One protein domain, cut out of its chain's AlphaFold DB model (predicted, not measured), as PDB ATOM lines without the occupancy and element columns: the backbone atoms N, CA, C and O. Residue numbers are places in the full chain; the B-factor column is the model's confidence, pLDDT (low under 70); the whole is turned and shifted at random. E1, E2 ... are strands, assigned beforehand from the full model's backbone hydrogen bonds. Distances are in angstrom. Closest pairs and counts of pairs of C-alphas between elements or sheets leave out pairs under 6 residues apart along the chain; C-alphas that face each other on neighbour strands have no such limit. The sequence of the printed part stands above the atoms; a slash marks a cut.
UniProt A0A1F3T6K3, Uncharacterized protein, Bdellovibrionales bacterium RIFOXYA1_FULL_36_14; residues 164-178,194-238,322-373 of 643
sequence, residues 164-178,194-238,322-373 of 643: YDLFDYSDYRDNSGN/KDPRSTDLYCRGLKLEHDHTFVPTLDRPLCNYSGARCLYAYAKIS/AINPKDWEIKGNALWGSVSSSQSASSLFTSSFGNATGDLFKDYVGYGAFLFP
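AT A GLANCE: This is residues 164 to 178, 194 to 238 and 322 to 373 of the 643 residues of an uncharacterized protein of Bdellovibrionales bacterium RIFOXYA1_FULL_36_14 (UniProt A0A1F3T6K3). This compact body has little regular structure: loops make most of it, and residues 322 to 348 wind through its middle. Two small antiparallel sheets, E1 - E2 and the hairpin E3 - E4, are set into the loops. The printed part has 112 residues, no named helix and four strands, E1 to E4 in chain order; the class is all strand, with 16 residues in named elements. The radius of gyration of the C-alphas is 13.7 A, the spans 40 by 31 by 29 A.

HOW THE PARTS SIT: Look first at E1, residues 164 to 168, antiparallel to E2, residues 201 to 203, at 159 degrees; N 167 and O 202 are within hydrogen-bond range, 2.8 A. Then find the hairpin of E3, residues 349 to 352, and E4, residues 366 to 369, antiparallel at 161 degrees; N 350 and O 368 are within hydrogen-bond range, 2.9 A. E1 and E4 are only just apart, their closest C-alphas 8.5 A from each other.

IN THESE COORDINATES: Find C-alpha 164 at (-34.768, 36.575, 15.624); E1 runs 13.4 A. E2 spans 6.8 A, E3 7.2 A, and E4 7.1 A to C-alpha 369 at (-45.299, 46.169, 20.579).

THE WHOLE: Cuts separate C-alphas 178 and 194 by 20.8 A, and 238 and 322 by 6.6 A. E3 to E4 is a long link; residues 354 to 361 have pLDDT under 70.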
ATOM      1  N   TYR A 164     -33.374  36.147  15.674       96.44
ATOM      2  CA  TYR A 164     -34.768  36.575  15.624       96.44
ATOM      3  C   TYR A 164     -35.276  36.997  17.003       96.44
ATOM      4  O   TYR A 164     -34.590  36.811  18.010       96.44
ATOM      5  N   ASP A 165     -36.482  37.560  17.030       96.12
ATOM      6  CA  ASP A 165     -37.093  38.093  18.244       96.12
ATOM      7  C   ASP A 165     -38.350  37.295  18.631       96.12
ATOM      8  O   ASP A 165     -39.128  36.853  17.777       96.12
ATOM      9  N   LEU A 166     -38.535  37.116  19.938       96.56
ATOM     10  CA  LEU A 166     -39.709  36.535  20.570       96.56
ATOM     11  C   LEU A 166     -40.814  37.576  20.668       96.56
ATOM     12  O   LEU A 166     -40.616  38.683  21.170       96.56
ATOM     13  N   PHE A 167     -42.005  37.168  20.263       96.88
ATOM     14  CA  PHE A 167     -43.218  37.943  20.420       96.88
ATOM     15  C   PHE A 167     -44.148  37.260  21.408       96.88
ATOM     16  O   PHE A 167     -44.320  36.043  21.380       96.88
ATOM     17  N   ASP A 168     -44.726  38.067  22.282       94.81
ATOM     18  CA  ASP A 168     -45.645  37.685  23.330       94.81
ATOM     19  C   ASP A 168     -47.087  37.858  22.875       94.81
ATOM     20  O   ASP A 168     -47.617  38.971  22.815       94.81
ATOM     21  N   TYR A 169     -47.709  36.728  22.552       93.06
ATOM     22  CA  TYR A 169     -49.110  36.647  22.164       93.06
ATOM     23  C   TYR A 169     -49.978  36.033  23.262       93.06
ATOM     24  O   TYR A 169     -51.064  35.530  22.961       93.06
ATOM     25  N   SER A 170     -49.522  36.072  24.522       90.06
ATOM     26  CA  SER A 170     -50.359  35.696  25.658       90.06
ATOM     27  C   SER A 170     -51.628  36.544  25.696       90.06
ATOM     28  O   SER A 170     -51.648  37.719  25.312       90.06
ATOM     29  N   ASP A 171     -52.713  35.918  26.142       85.62
ATOM     30  CA  ASP A 171     -54.006  36.577  26.227       85.62
ATOM     31  C   ASP A 171     -54.055  37.480  27.463       85.62
ATOM     32  O   ASP A 171     -54.209  37.005  28.588       85.62
ATOM     33  N   TYR A 172     -53.903  38.786  27.234       84.06
ATOM     34  CA  TYR A 172     -53.947  39.806  28.280       84.06
ATOM     35  C   TYR A 172     -55.291  40.535  28.377       84.06
ATOM     36  O   TYR A 172     -55.346  41.703  28.776       84.06
ATOM     37  N   ARG A 173     -56.373  39.883  27.948       81.88
ATOM     38  CA  ARG A 173     -57.708  40.479  27.965       81.88
ATOM     39  C   ARG A 173     -58.379  40.352  29.332       81.88
ATOM     40  O   ARG A 173     -58.222  39.346  30.017       81.88
ATOM     41  N   ASP A 174     -59.128  41.384  29.699       77.81
ATOM     42  CA  ASP A 174     -60.054  41.400  30.829       77.81
ATOM     43  C   ASP A 174     -61.312  40.555  30.541       77.81
ATOM     44  O   ASP A 174     -61.520  40.033  29.438       77.81
ATOM     45  N   ASN A 175     -62.202  40.449  31.530       77.94
ATOM     46  CA  ASN A 175     -63.492  39.765  31.369       77.94
ATOM     47  C   ASN A 175     -64.420  40.399  30.311       77.94
ATOM     48  O   ASN A 175     -65.354  39.744  29.839       77.94
ATOM     49  N   SER A 176     -64.178  41.652  29.923       77.25
ATOM     50  CA  SER A 176     -64.883  42.338  28.832       77.25
ATOM     51  C   SER A 176     -64.269  42.036  27.457       77.25
ATOM     52  O   SER A 176     -64.799  42.461  26.425       77.25
ATOM     53  N   GLY A 177     -63.170  41.279  27.425       78.38
ATOM     54  CA  GLY A 177     -62.415  40.935  26.235       78.38
ATOM     55  C   GLY A 177     -61.515  42.062  25.729       78.38
ATOM     56  O   GLY A 177     -60.970  41.936  24.636       78.38
ATOM     57  N   ASN A 178     -61.341  43.160  26.459       78.62
ATOM     58  CA  ASN A 178     -60.422  44.225  26.063       78.62
ATOM     59  C   ASN A 178     -59.062  44.008  26.707       78.62
ATOM     60  O   ASN A 178     -58.945  43.378  27.749       78.62
ATOM     61  N   LYS A 194     -43.873  35.865  32.298       81.50
ATOM     62  CA  LYS A 194     -42.451  36.081  32.609       81.50
ATOM     63  C   LYS A 194     -41.582  34.885  32.216       81.50
ATOM     64  O   LYS A 194     -40.364  34.963  32.349       81.50
ATOM     65  N   ASP A 195     -42.182  33.781  31.758       85.62
ATOM     66  CA  ASP A 195     -41.439  32.584  31.360       85.62
ATOM     67  C   ASP A 195     -41.114  32.654  29.858       85.62
ATOM     68  O   ASP A 195     -42.018  32.492  29.033       85.62
ATOM     69  N   PRO A 196     -39.835  32.821  29.463       87.38
ATOM     70  CA  PRO A 196     -39.440  32.837  28.054       87.38
ATOM     71  C   PRO A 196     -39.703  31.502  27.328       87.38
ATOM     72  O   PRO A 196     -39.545  31.426  26.109       87.38
ATOM     73  N   ARG A 197     -40.105  30.439  28.041       88.25
ATOM     74  CA  ARG A 197     -40.510  29.144  27.467       88.25
ATOM     75  C   ARG A 197     -42.019  28.981  27.304       88.25
ATOM     76  O   ARG A 197     -42.454  27.921  26.853       88.25
ATOM     77  N   SER A 198     -42.815  29.987  27.662       90.12
ATOM     78  CA  SER A 198     -44.271  29.921  27.549       90.12
ATOM     79  C   SER A 198     -44.731  29.552  26.131       90.12
ATOM     80  O   SER A 198     -44.143  29.946  25.117       90.12
ATOM     81  N   THR A 199     -45.823  28.790  26.063       90.38
ATOM     82  CA  THR A 199     -46.443  28.334  24.814       90.38
ATOM     83  C   THR A 199     -47.063  29.459  24.003       90.38
ATOM     84  O   THR A 199     -47.383  29.237  22.839       90.38
ATOM     85  N   ASP A 200     -47.170  30.663  24.551       92.31
ATOM     86  CA  ASP A 200     -47.730  31.820  23.851       92.31
ATOM     87  C   ASP A 200     -46.652  32.728  23.244       92.31
ATOM     88  O   ASP A 200     -46.969  33.724  22.597       92.31
ATOM     89  N   LEU A 201     -45.371  32.377  23.418       95.69
ATOM     90  CA  LEU A 201     -44.253  33.127  22.849       95.69
ATOM     91  C   LEU A 201     -43.829  32.553  21.504       95.69
ATOM     92  O   LEU A 201     -43.562  31.352  21.393       95.69
ATOM     93  N   TYR A 202     -43.735  33.394  20.480       97.44
ATOM     94  CA  TYR A 202     -43.439  32.974  19.114       97.44
ATOM     95  C   TYR A 202     -42.215  33.697  18.570       97.44
ATOM     96  O   TYR A 202     -42.159  34.923  18.532       97.44
ATOM     97  N   CYS A 203     -41.240  32.920  18.121       97.75
ATOM     98  CA  CYS A 203     -40.051  33.430  17.469       97.75
ATOM     99  C   CYS A 203     -40.339  33.769  16.004       97.75
ATOM    100  O   CYS A 203     -40.605  32.879  15.192       97.75
ATOM    101  N   ARG A 204     -40.256  35.048  15.638       96.69
ATOM    102  CA  ARG A 204     -40.509  35.496  14.262       96.69
ATOM    103  C   ARG A 204     -39.265  35.365  13.396       96.69
ATOM    104  O   ARG A 204     -38.510  36.316  13.213       96.69
ATOM    105  N   GLY A 205     -39.053  34.171  12.850       96.50
ATOM    106  CA  GLY A 205     -37.840  33.844  12.097       96.50
ATOM    107  C   GLY A 205     -38.033  33.108  10.781       96.50
ATOM    108  O   GLY A 205     -37.037  32.740  10.167       96.50
ATOM    109  N   LEU A 206     -39.269  32.855  10.347       97.62
ATOM    110  CA  LEU A 206     -39.555  31.936   9.246       97.62
ATOM    111  C   LEU A 206     -40.039  32.641   7.981       97.62
ATOM    112  O   LEU A 206     -40.692  33.680   8.039       97.62
ATOM    113  N   LYS A 207     -39.773  32.018   6.829       96.69
ATOM    114  CA  LYS A 207     -40.511  32.304   5.592       96.69
ATOM    115  C   LYS A 207     -41.981  31.931   5.761       96.69
ATOM    116  O   LYS A 207     -42.282  30.992   6.500       96.69
ATOM    117  N   LEU A 208     -42.870  32.602   5.033       95.00
ATOM    118  CA  LEU A 208     -44.313  32.374   5.150       95.00
ATOM    119  C   LEU A 208     -44.719  30.920   4.844       95.00
ATOM    120  O   LEU A 208     -45.595  30.374   5.501       95.00
ATOM    121  N   GLU A 209     -44.029  30.263   3.909       93.38
ATOM    122  CA  GLU A 209     -44.236  28.848   3.550       93.38
ATOM    123  C   GLU A 209     -43.928  27.853   4.684       93.38
ATOM    124  O   GLU A 209     -44.429  26.733   4.678       93.38
ATOM    125  N   HIS A 210     -43.122  28.260   5.669       95.94
ATOM    126  CA  HIS A 210     -42.779  27.449   6.838       95.94
ATOM    127  C   HIS A 210     -43.581  27.849   8.086       95.94
ATOM    128  O   HIS A 210     -43.378  27.266   9.153       95.94
ATOM    129  N   ASP A 211     -44.467  28.843   7.992       95.94
ATOM    130  CA  ASP A 211     -45.324  29.284   9.088       95.94
ATOM    131  C   ASP A 211     -46.690  28.586   9.018       95.94
ATOM    132  O   ASP A 211     -47.620  29.063   8.373       95.94
ATOM    133  N   HIS A 212     -46.837  27.476   9.747       93.44
ATOM    134  CA  HIS A 212     -48.096  26.723   9.803       93.44
ATOM    135  C   HIS A 212     -49.259  27.495  10.448       93.44
ATOM    136  O   HIS A 212     -50.398  27.032  10.413       93.44
ATOM    137  N   THR A 213     -49.002  28.636  11.103       94.56
ATOM    138  CA  THR A 213     -50.077  29.453  11.685       94.56
ATOM    139  C   THR A 213     -50.802  30.266  10.618       94.56
ATOM    140  O   THR A 213     -51.955  30.649  10.830       94.56
ATOM    141  N   PHE A 214     -50.158  30.466   9.462       95.31
ATOM    142  CA  PHE A 214     -50.733  31.125   8.304       95.31
ATOM    143  C   PHE A 214     -51.309  30.107   7.324       95.31
ATOM    144  O   PHE A 214     -50.623  29.205   6.851       95.31
ATOM    145  N   VAL A 215     -52.581  30.287   6.975       91.50
ATOM    146  CA  VAL A 215     -53.265  29.463   5.974       91.50
ATOM    147  C   VAL A 215     -53.588  30.346   4.767       91.50
ATOM    148  O   VAL A 215     -54.556  31.110   4.827       91.50
ATOM    149  N   PRO A 216     -52.792  30.289   3.682       90.38
ATOM    150  CA  PRO A 216     -53.036  31.105   2.500       90.38
ATOM    151  C   PRO A 216     -54.342  30.706   1.808       90.38
ATOM    152  O   PRO A 216     -54.663  29.523   1.671       90.38
ATOM    153  N   THR A 217     -55.066  31.699   1.296       91.69
ATOM    154  CA  THR A 217     -56.186  31.492   0.365       91.69
ATOM    155  C   THR A 217     -55.875  32.142  -0.981       91.69
ATOM    156  O   THR A 217     -54.939  32.933  -1.087       91.69
ATOM    157  N   LEU A 218     -56.658  31.835  -2.022       90.75
ATOM    158  CA  LEU A 218     -56.482  32.450  -3.347       90.75
ATOM    159  C   LEU A 218     -56.562  33.986  -3.290       90.75
ATOM    160  O   LEU A 218     -55.776  34.660  -3.947       90.75
ATOM    161  N   ASP A 219     -57.460  34.526  -2.460       91.56
ATOM    162  CA  ASP A 219     -57.649  35.974  -2.295       91.56
ATOM    163  C   ASP A 219     -56.676  36.597  -1.286       91.56
ATOM    164  O   ASP A 219     -56.482  37.814  -1.259       91.56
ATOM    165  N   ARG A 220     -56.078  35.774  -0.416       91.31
ATOM    166  CA  ARG A 220     -55.154  36.199   0.641       91.31
ATOM    167  C   ARG A 220     -53.910  35.303   0.660       91.31
ATOM    168  O   ARG A 220     -53.713  34.548   1.613       91.31
ATOM    169  N   PRO A 221     -53.063  35.371  -0.385       93.06
ATOM    170  CA  PRO A 221     -51.868  34.535  -0.480       93.06
ATOM    171  C   PRO A 221     -50.714  35.019   0.410       93.06
ATOM    172  O   PRO A 221     -49.748  34.290   0.604       93.06
ATOM    173  N   LEU A 222     -50.792  36.247   0.935       94.81
ATOM    174  CA  LEU A 222     -49.739  36.896   1.719       94.81
ATOM    175  C   LEU A 222     -50.252  37.291   3.108       94.81
ATOM    176  O   LEU A 222     -51.435  37.599   3.275       94.81
ATOM    177  N   CYS A 223     -49.349  37.380   4.087       95.69
ATOM    178  CA  CYS A 223     -49.668  37.926   5.405       95.69
ATOM    179  C   CYS A 223     -49.638  39.465   5.390       95.69
ATOM    180  O   CYS A 223     -48.691  40.093   5.867       95.69
ATOM    181  N   ASN A 224     -50.652  40.086   4.778       94.19
ATOM    182  CA  ASN A 224     -50.701  41.542   4.579       94.19
ATOM    183  C   ASN A 224     -52.019  42.235   4.974       94.19
ATOM    184  O   ASN A 224     -52.188  43.435   4.738       94.19
ATOM    185  N   TYR A 225     -52.954  41.495   5.566       92.25
ATOM    186  CA  TYR A 225     -54.288  41.967   5.927       92.25
ATOM    187  C   TYR A 225     -54.501  41.934   7.447       92.25
ATOM    188  O   TYR A 225     -53.862  41.163   8.161       92.25
ATOM    189  N   SER A 226     -55.424  42.763   7.942       89.19
ATOM    190  CA  SER A 226     -55.737  42.823   9.376       89.19
ATOM    191  C   SER A 226     -56.261  41.480   9.891       89.19
ATOM    192  O   SER A 226     -57.098  40.842   9.247       89.19
ATOM    193  N   GLY A 227     -55.745  41.044  11.042       85.44
ATOM    194  CA  GLY A 227     -56.092  39.763  11.661       85.44
ATOM    195  C   GLY A 227     -55.449  38.537  11.003       85.44
ATOM    196  O   GLY A 227     -55.775  37.411  11.378       85.44
ATOM    197  N   ALA A 228     -54.540  38.714  10.036       91.88
ATOM    198  CA  ALA A 228     -53.721  37.610   9.551       91.88
ATOM    199  C   ALA A 228     -52.911  37.008  10.714       91.88
ATOM    200  O   ALA A 228     -52.292  37.724  11.506       91.88
ATOM    201  N   ARG A 229     -52.933  35.676  10.826       93.00
ATOM    202  CA  ARG A 229     -52.170  34.929  11.831       93.00
ATOM    203  C   ARG A 229     -50.945  34.352  11.140       93.00
ATOM    204  O   ARG A 229     -51.058  33.363  10.441       93.00
ATOM    205  N   CYS A 230     -49.812  35.022  11.270       95.38
ATOM    206  CA  CYS A 230     -48.527  34.543  10.767       95.38
ATOM    207  C   CYS A 230     -47.488  34.749  11.872       95.38
ATOM    208  O   CYS A 230     -46.679  35.671  11.838       95.38
ATOM    209  N   LEU A 231     -47.627  33.973  12.946       95.75
ATOM    210  CA  LEU A 231     -46.950  34.190  14.225       95.75
ATOM    211  C   LEU A 231     -45.450  33.871  14.171       95.75
ATOM    212  O   LEU A 231     -44.708  34.384  15.002       95.75
ATOM    213  N   TYR A 232     -44.996  33.071  13.201       97.44
ATOM    214  CA  TYR A 232     -43.575  32.776  12.985       97.44
ATOM    215  C   TYR A 232     -42.974  33.527  11.798       97.44
ATOM    216  O   TYR A 232     -41.748  33.563  11.666       97.44
ATOM    217  N   ALA A 233     -43.812  34.106  10.934       97.06
ATOM    218  CA  ALA A 233     -43.378  34.872   9.779       97.06
ATOM    219  C   ALA A 233     -42.394  35.969  10.195       97.06
ATOM    220  O   ALA A 233     -42.637  36.732  11.141       97.06
ATOM    221  N   TYR A 234     -41.272  36.010   9.482       97.56
ATOM    222  CA  TYR A 234     -40.128  36.838   9.805       97.56
ATOM    223  C   TYR A 234     -40.500  38.321   9.850       97.56
ATOM    224  O   TYR A 234     -40.991  38.902   8.879       97.56
ATOM    225  N   ALA A 235     -40.198  38.913  10.996       96.00
ATOM    226  CA  ALA A 235     -40.072  40.336  11.225       96.00
ATOM    227  C   ALA A 235     -39.114  40.525  12.395       96.00
ATOM    228  O   ALA A 235     -39.058  39.689  13.298       96.00
ATOM    229  N   LYS A 236     -38.369  41.625  12.375       94.69
ATOM    230  CA  LYS A 236     -37.373  41.915  13.401       94.69
ATOM    231  C   LYS A 236     -37.434  43.378  13.795       94.69
ATOM    232  O   LYS A 236     -37.273  44.242  12.932       94.69
ATOM    233  N   ILE A 237     -37.625  43.655  15.079       93.88
ATOM    234  CA  ILE A 237     -37.682  45.023  15.598       93.88
ATOM    235  C   ILE A 237     -36.723  45.166  16.773       93.88
ATOM    236  O   ILE A 237     -36.483  44.232  17.521       93.88
ATOM    237  N   SER A 238     -36.151  46.349  16.933       92.56
ATOM    238  CA  SER A 238     -35.248  46.658  18.041       92.56
ATOM    239  C   SER A 238     -35.813  47.832  18.812       92.56
ATOM    240  O   SER A 238     -36.311  48.770  18.189       92.56
ATOM    241  N   ALA A 322     -37.579  49.209  12.845       91.00
ATOM    242  CA  ALA A 322     -37.615  48.035  11.989       91.00
ATOM    243  C   ALA A 322     -36.200  47.644  11.524       91.00
ATOM    244  O   ALA A 322     -35.431  48.498  11.080       91.00
ATOM    245  N   ILE A 323     -35.865  46.352  11.575       91.50
ATOM    246  CA  ILE A 323     -34.600  45.810  11.061       91.50
ATOM    247  C   ILE A 323     -34.867  45.057   9.757       91.50
ATOM    248  O   ILE A 323     -35.605  44.072   9.736       91.50
ATOM    249  N   ASN A 324     -34.254  45.519   8.664       90.44
ATOM    250  CA  ASN A 324     -34.407  44.968   7.310       90.44
ATOM    251  C   ASN A 324     -35.874  44.687   6.901       90.44
ATOM    252  O   ASN A 324     -36.182  43.581   6.450       90.44
ATOM    253  N   PRO A 325     -36.791  45.672   7.005       90.81
ATOM    254  CA  PRO A 325     -38.222  45.465   6.746       90.81
ATOM    255  C   PRO A 325     -38.570  45.041   5.317       90.81
ATOM    256  O   PRO A 325     -39.622  44.456   5.081       90.81
ATOM    257  N   LYS A 326     -37.675  45.284   4.351       90.69
ATOM    258  CA  LYS A 326     -37.847  44.820   2.965       90.69
ATOM    259  C   LYS A 326     -37.950  43.296   2.865       90.69
ATOM    260  O   LYS A 326     -38.665  42.805   1.994       90.69
ATOM    261  N   ASP A 327     -37.288  42.584   3.775       92.88
ATOM    262  CA  ASP A 327     -37.265  41.125   3.797       92.88
ATOM    263  C   ASP A 327     -38.330  40.525   4.722       92.88
ATOM    264  O   ASP A 327     -38.346  39.311   4.908       92.88
ATOM    265  N   TRP A 328     -39.178  41.345   5.356       95.31
ATOM    266  CA  TRP A 328     -40.229  40.836   6.237       95.31
ATOM    267  C   TRP A 328     -41.280  40.051   5.453       95.31
ATOM    268  O   TRP A 328     -41.654  40.406   4.332       95.31
ATOM    269  N   GLU A 329     -41.790  39.000   6.085       96.25
ATOM    270  CA  GLU A 329     -42.826  38.107   5.548       96.25
ATOM    271  C   GLU A 329     -44.239  38.555   5.965       96.25
ATOM    272  O   GLU A 329     -45.241  38.141   5.383       96.25
ATOM    273  N   ILE A 330     -44.316  39.458   6.948       94.81
ATOM    274  CA  ILE A 330     -45.524  40.165   7.379       94.81
ATOM    275  C   ILE A 330     -45.480  41.614   6.878       94.81
ATOM    276  O   ILE A 330     -44.443  42.275   6.959       94.81
ATOM    277  N   LYS A 331     -46.587  42.108   6.310       92.69
ATOM    278  CA  LYS A 331     -46.652  43.428   5.649       92.69
ATOM    279  C   LYS A 331     -47.994  44.124   5.872       92.69
ATOM    280  O   LYS A 331     -48.934  43.541   6.404       92.69
ATOM    281  N   GLY A 332     -48.098  45.371   5.412       90.94
ATOM    282  CA  GLY A 332     -49.364  46.101   5.327       90.94
ATOM    283  C   GLY A 332     -50.153  46.091   6.637       90.94
ATOM    284  O   GLY A 332     -49.592  46.245   7.718       90.94
ATOM    285  N   ASN A 333     -51.457  45.841   6.547       91.19
ATOM    286  CA  ASN A 333     -52.349  45.887   7.706       91.19
ATOM    287  C   ASN A 333     -52.170  44.708   8.677       91.19
ATOM    288  O   ASN A 333     -52.843  44.684   9.698       91.19
ATOM    289  N   ALA A 334     -51.305  43.730   8.386       93.88
ATOM    290  CA  ALA A 334     -50.972  42.674   9.344       93.88
ATOM    291  C   ALA A 334     -49.968  43.152  10.413       93.88
ATOM    292  O   ALA A 334     -49.869  42.553  11.480       93.88
ATOM    293  N   LEU A 335     -49.235  44.245  10.153       94.06
ATOM    294  CA  LEU A 335     -48.236  44.794  11.078       94.06
ATOM    295  C   LEU A 335     -48.856  45.392  12.344       94.06
ATOM    296  O   LEU A 335     -48.227  45.361  13.404       94.06
ATOM    297  N   TRP A 336     -50.089  45.890  12.240       92.56
ATOM    298  CA  TRP A 336     -50.807  46.563  13.319       92.56
ATOM    299  C   TRP A 336     -52.170  45.920  13.547       92.56
ATOM    300  O   TRP A 336     -52.892  45.618  12.598       92.56
ATOM    301  N   GLY A 337     -52.542  45.744  14.807       89.31
ATOM    302  CA  GLY A 337     -53.813  45.141  15.174       89.31
ATOM    303  C   GLY A 337     -54.048  45.257  16.667       89.31
ATOM    304  O   GLY A 337     -53.283  44.717  17.463       89.31
ATOM    305  N   SER A 338     -55.099  45.976  17.049       83.69
ATOM    306  CA  SER A 338     -55.477  46.106  18.452       83.69
ATOM    307  C   SER A 338     -56.071  44.797  18.967       83.69
ATOM    308  O   SER A 338     -56.794  44.103  18.246       83.69
ATOM    309  N   VAL A 339     -55.786  44.478  20.226       85.56
ATOM    310  CA  VAL A 339     -56.450  43.379  20.925       85.56
ATOM    311  C   VAL A 339     -57.845  43.841  21.333       85.56
ATOM    312  O   VAL A 339     -58.020  44.938  21.859       85.56
ATOM    313  N   SER A 340     -58.849  43.016  21.063       83.81
ATOM    314  CA  SER A 340     -60.240  43.299  21.409       83.81
ATOM    315  C   SER A 340     -60.996  42.017  21.746       83.81
ATOM    316  O   SER A 340     -60.470  40.901  21.628       83.81
ATOM    317  N   SER A 341     -62.269  42.164  22.114       81.81
ATOM    318  CA  SER A 341     -63.117  41.032  22.498       81.81
ATOM    319  C   SER A 341     -63.285  40.007  21.375       81.81
ATOM    320  O   SER A 341     -63.488  38.823  21.642       81.81
ATOM    321  N   SER A 342     -63.123  40.428  20.119       81.75
ATOM    322  CA  SER A 342     -63.216  39.574  18.933       81.75
ATOM    323  C   SER A 342     -61.869  39.246  18.281       81.75
ATOM    324  O   SER A 342     -61.833  38.426  17.364       81.75
ATOM    325  N   GLN A 343     -60.764  39.849  18.734       83.50
ATOM    326  CA  GLN A 343     -59.462  39.728  18.078       83.50
ATOM    327  C   GLN A 343     -58.326  39.566  19.092       83.50
ATOM    328  O   GLN A 343     -58.010  40.482  19.849       83.50
ATOM    329  N   SER A 344     -57.686  38.397  19.071       85.88
ATOM    330  CA  SER A 344     -56.447  38.135  19.809       85.88
ATOM    331  C   SER A 344     -55.239  38.775  19.121       85.88
ATOM    332  O   SER A 344     -55.268  39.071  17.924       85.88
ATOM    333  N   ALA A 345     -54.156  38.938  19.875       88.88
ATOM    334  CA  ALA A 345     -52.896  39.456  19.366       88.88
ATOM    335  C   ALA A 345     -52.311  38.562  18.253       88.88
ATOM    336  O   ALA A 345     -52.189  37.345  18.409       88.88
ATOM    337  N   SER A 346     -51.947  39.163  17.117       91.00
ATOM    338  CA  SER A 346     -51.275  38.461  16.007       91.00
ATOM    339  C   SER A 346     -50.332  39.337  15.174       91.00
ATOM    340  O   SER A 346     -49.598  38.821  14.328       91.00
ATOM    341  N   SER A 347     -50.352  40.651  15.399       93.81
ATOM    342  CA  SER A 347     -49.552  41.664  14.711       93.81
ATOM    343  C   SER A 347     -48.203  41.902  15.409       93.81
ATOM    344  O   SER A 347     -47.858  41.222  16.377       93.81
ATOM    345  N   LEU A 348     -47.398  42.846  14.910       95.00
ATOM    346  CA  LEU A 348     -46.167  43.279  15.595       95.00
ATOM    347  C   LEU A 348     -46.457  44.343  16.654       95.00
ATOM    348  O   LEU A 348     -45.844  44.344  17.719       95.00
ATOM    349  N   PHE A 349     -47.418  45.212  16.353       93.88
ATOM    350  CA  PHE A 349     -47.808  46.361  17.160       93.88
ATOM    351  C   PHE A 349     -49.327  46.387  17.353       93.88
ATOM    352  O   PHE A 349     -50.079  45.893  16.501       93.88
ATOM    353  N   THR A 350     -49.801  47.017  18.424       90.38
ATOM    354  CA  THR A 350     -51.234  47.280  18.608       90.38
ATOM    355  C   THR A 350     -51.727  48.405  17.702       90.38
ATOM    356  O   THR A 350     -52.901  48.422  17.328       90.38
ATOM    357  N   SER A 351     -50.856  49.356  17.345       88.88
ATOM    358  CA  SER A 351     -51.212  50.540  16.553       88.88
ATOM    359  C   SER A 351     -50.024  51.162  15.822       88.88
ATOM    360  O   SER A 351     -48.868  51.010  16.219       88.88
ATOM    361  N   SER A 352     -50.313  51.868  14.726       87.69
ATOM    362  CA  SER A 352     -49.313  52.588  13.933       87.69
ATOM    363  C   SER A 352     -49.124  54.019  14.427       87.69
ATOM    364  O   SER A 352     -50.038  54.645  14.970       87.69
ATOM    365  N   PHE A 353     -47.939  54.576  14.182       79.25
ATOM    366  CA  PHE A 353     -47.750  56.019  14.256       79.25
ATOM    367  C   PHE A 353     -48.324  56.654  12.984       79.25
ATOM    368  O   PHE A 353     -47.704  56.626  11.924       79.25
ATOM    369  N   GLY A 354     -49.543  57.189  13.061       63.81
ATOM    370  CA  GLY A 354     -50.154  57.894  11.932       63.81
ATOM    371  C   GLY A 354     -49.304  59.082  11.446       63.81
ATOM    372  O   GLY A 354     -48.613  59.721  12.239       63.81
ATOM    373  N   ASN A 355     -49.385  59.395  10.145       54.91
ATOM    374  CA  ASN A 355     -48.768  60.563   9.491       54.91
ATOM    375  C   ASN A 355     -47.264  60.782   9.769       54.91
ATOM    376  O   ASN A 355     -46.824  61.926   9.862       54.91
ATOM    377  N   ALA A 356     -46.460  59.719   9.869       55.25
ATOM    378  CA  ALA A 356     -45.008  59.873   9.894       55.25
ATOM    379  C   ALA A 356     -44.495  60.446   8.556       55.25
ATOM    380  O   ALA A 356     -44.733  59.887   7.477       55.25
ATOM    381  N   THR A 357     -43.822  61.593   8.607       52.41
ATOM    382  CA  THR A 357     -43.249  62.271   7.436       52.41
ATOM    383  C   THR A 357     -41.767  61.929   7.288       52.41
ATOM    384  O   THR A 357     -41.033  62.000   8.259       52.41
ATOM    385  N   GLY A 358     -41.310  61.607   6.070       52.84
ATOM    386  CA  GLY A 358     -39.881  61.681   5.715       52.84
ATOM    387  C   GLY A 358     -39.022  60.407   5.792       52.84
ATOM    388  O   GLY A 358     -37.939  60.424   5.217       52.84
ATOM    389  N   ASP A 359     -39.471  59.297   6.394       59.50
ATOM    390  CA  ASP A 359     -38.667  58.058   6.488       59.50
ATOM    391  C   ASP A 359     -39.086  56.982   5.458       59.50
ATOM    392  O   ASP A 359     -40.276  56.733   5.245       59.50
ATOM    393  N   LEU A 360     -38.101  56.296   4.861       56.94
ATOM    394  CA  LEU A 360     -38.265  55.103   4.016       56.94
ATOM    395  C   LEU A 360     -38.916  53.927   4.762       56.94
ATOM    396  O   LEU A 360     -39.437  53.015   4.118       56.94
ATOM    397  N   PHE A 361     -38.885  53.931   6.097       66.75
ATOM    398  CA  PHE A 361     -39.402  52.845   6.935       66.75
ATOM    399  C   PHE A 361     -40.638  53.210   7.759       66.75
ATOM    400  O   PHE A 361     -41.055  52.433   8.618       66.75
ATOM    401  N   LYS A 362     -41.282  54.344   7.461       71.50
ATOM    402  CA  LYS A 362     -42.508  54.795   8.141       71.50
ATOM    403  C   LYS A 362     -43.667  53.785   8.093       71.50
ATOM    404  O   LYS A 362     -44.515  53.776   8.975       71.50
ATOM    405  N   ASP A 363     -43.685  52.912   7.089       78.62
ATOM    406  CA  ASP A 363     -44.710  51.873   6.940       78.62
ATOM    407  C   ASP A 363     -44.426  50.639   7.823       78.62
ATOM    408  O   ASP A 363     -45.092  49.618   7.691       78.62
ATOM    409  N   TYR A 364     -43.426  50.706   8.710       86.19
ATOM    410  CA  TYR A 364     -42.998  49.605   9.582       86.19
ATOM    411  C   TYR A 364     -42.816  50.030  11.047       86.19
ATOM    412  O   TYR A 364     -42.214  49.291  11.828       86.19
ATOM    413  N   VAL A 365     -43.318  51.210  11.428       84.88
ATOM    414  CA  VAL A 365     -43.234  51.727  12.802       84.88
ATOM    415  C   VAL A 365     -44.578  51.644  13.526       84.88
ATOM    416  O   VAL A 365     -45.648  51.790  12.928       84.88
ATOM    417  N   GLY A 366     -44.539  51.426  14.836       89.25
ATOM    418  CA  GLY A 366     -45.728  51.344  15.679       89.25
ATOM    419  C   GLY A 366     -45.392  51.383  17.166       89.25
ATOM    420  O   GLY A 366     -44.223  51.432  17.546       89.25
ATOM    421  N   TYR A 367     -46.439  51.369  17.982       89.88
ATOM    422  CA  TYR A 367     -46.378  51.310  19.443       89.88
ATOM    423  C   TYR A 367     -47.323  50.226  19.972       89.88
ATOM    424  O   TYR A 367     -48.102  49.638  19.213       89.88
ATOM    425  N   GLY A 368     -47.216  49.944  21.267       90.25
ATOM    426  CA  GLY A 368     -47.751  48.755  21.908       90.25
ATOM    427  C   GLY A 368     -47.197  47.510  21.232       90.25
ATOM    428  O   GLY A 368     -47.954  46.740  20.640       90.25
ATOM    429  N   ALA A 369     -45.875  47.341  21.221       93.38
ATOM    430  CA  ALA A 369     -45.299  46.169  20.579       93.38
ATOM    431  C   ALA A 369     -45.665  44.895  21.345       93.38
ATOM    432  O   ALA A 369     -45.700  44.856  22.575       93.38
ATOM    433  N   PHE A 370     -45.848  43.810  20.599       94.38
ATOM    434  CA  PHE A 370     -45.911  42.466  21.167       94.38
ATOM    435  C   PHE A 370     -44.511  41.885  21.408       94.38
ATOM    436  O   PHE A 370     -44.374  40.686  21.594       94.38
ATOM    437  N   LEU A 371     -43.453  42.698  21.389       95.56
ATOM    438  CA  LEU A 371     -42.082  42.249  21.625       95.56
ATOM    439  C   LEU A 371     -41.923  41.756  23.068       95.56
ATOM    440  O   LEU A 371     -42.245  42.486  24.004       95.56
ATOM    441  N   PHE A 372     -41.420  40.536  23.265       95.44
ATOM    442  CA  PHE A 372     -41.318  39.944  24.599       95.44
ATOM    443  C   PHE A 372     -40.154  40.534  25.426       95.44
ATOM    444  O   PHE A 372     -39.087  40.822  24.884       95.44
ATOM    445  N   PRO A 373     -40.307  40.673  26.754       92.75
ATOM    446  CA  PRO A 373     -41.588  40.818  27.438       92.75
ATOM    447  C   PRO A 373     -42.228  42.153  27.058       92.75
ATOM    448  O   PRO A 373     -41.527  43.147  26.875       92.75
TER     449      PRO A 373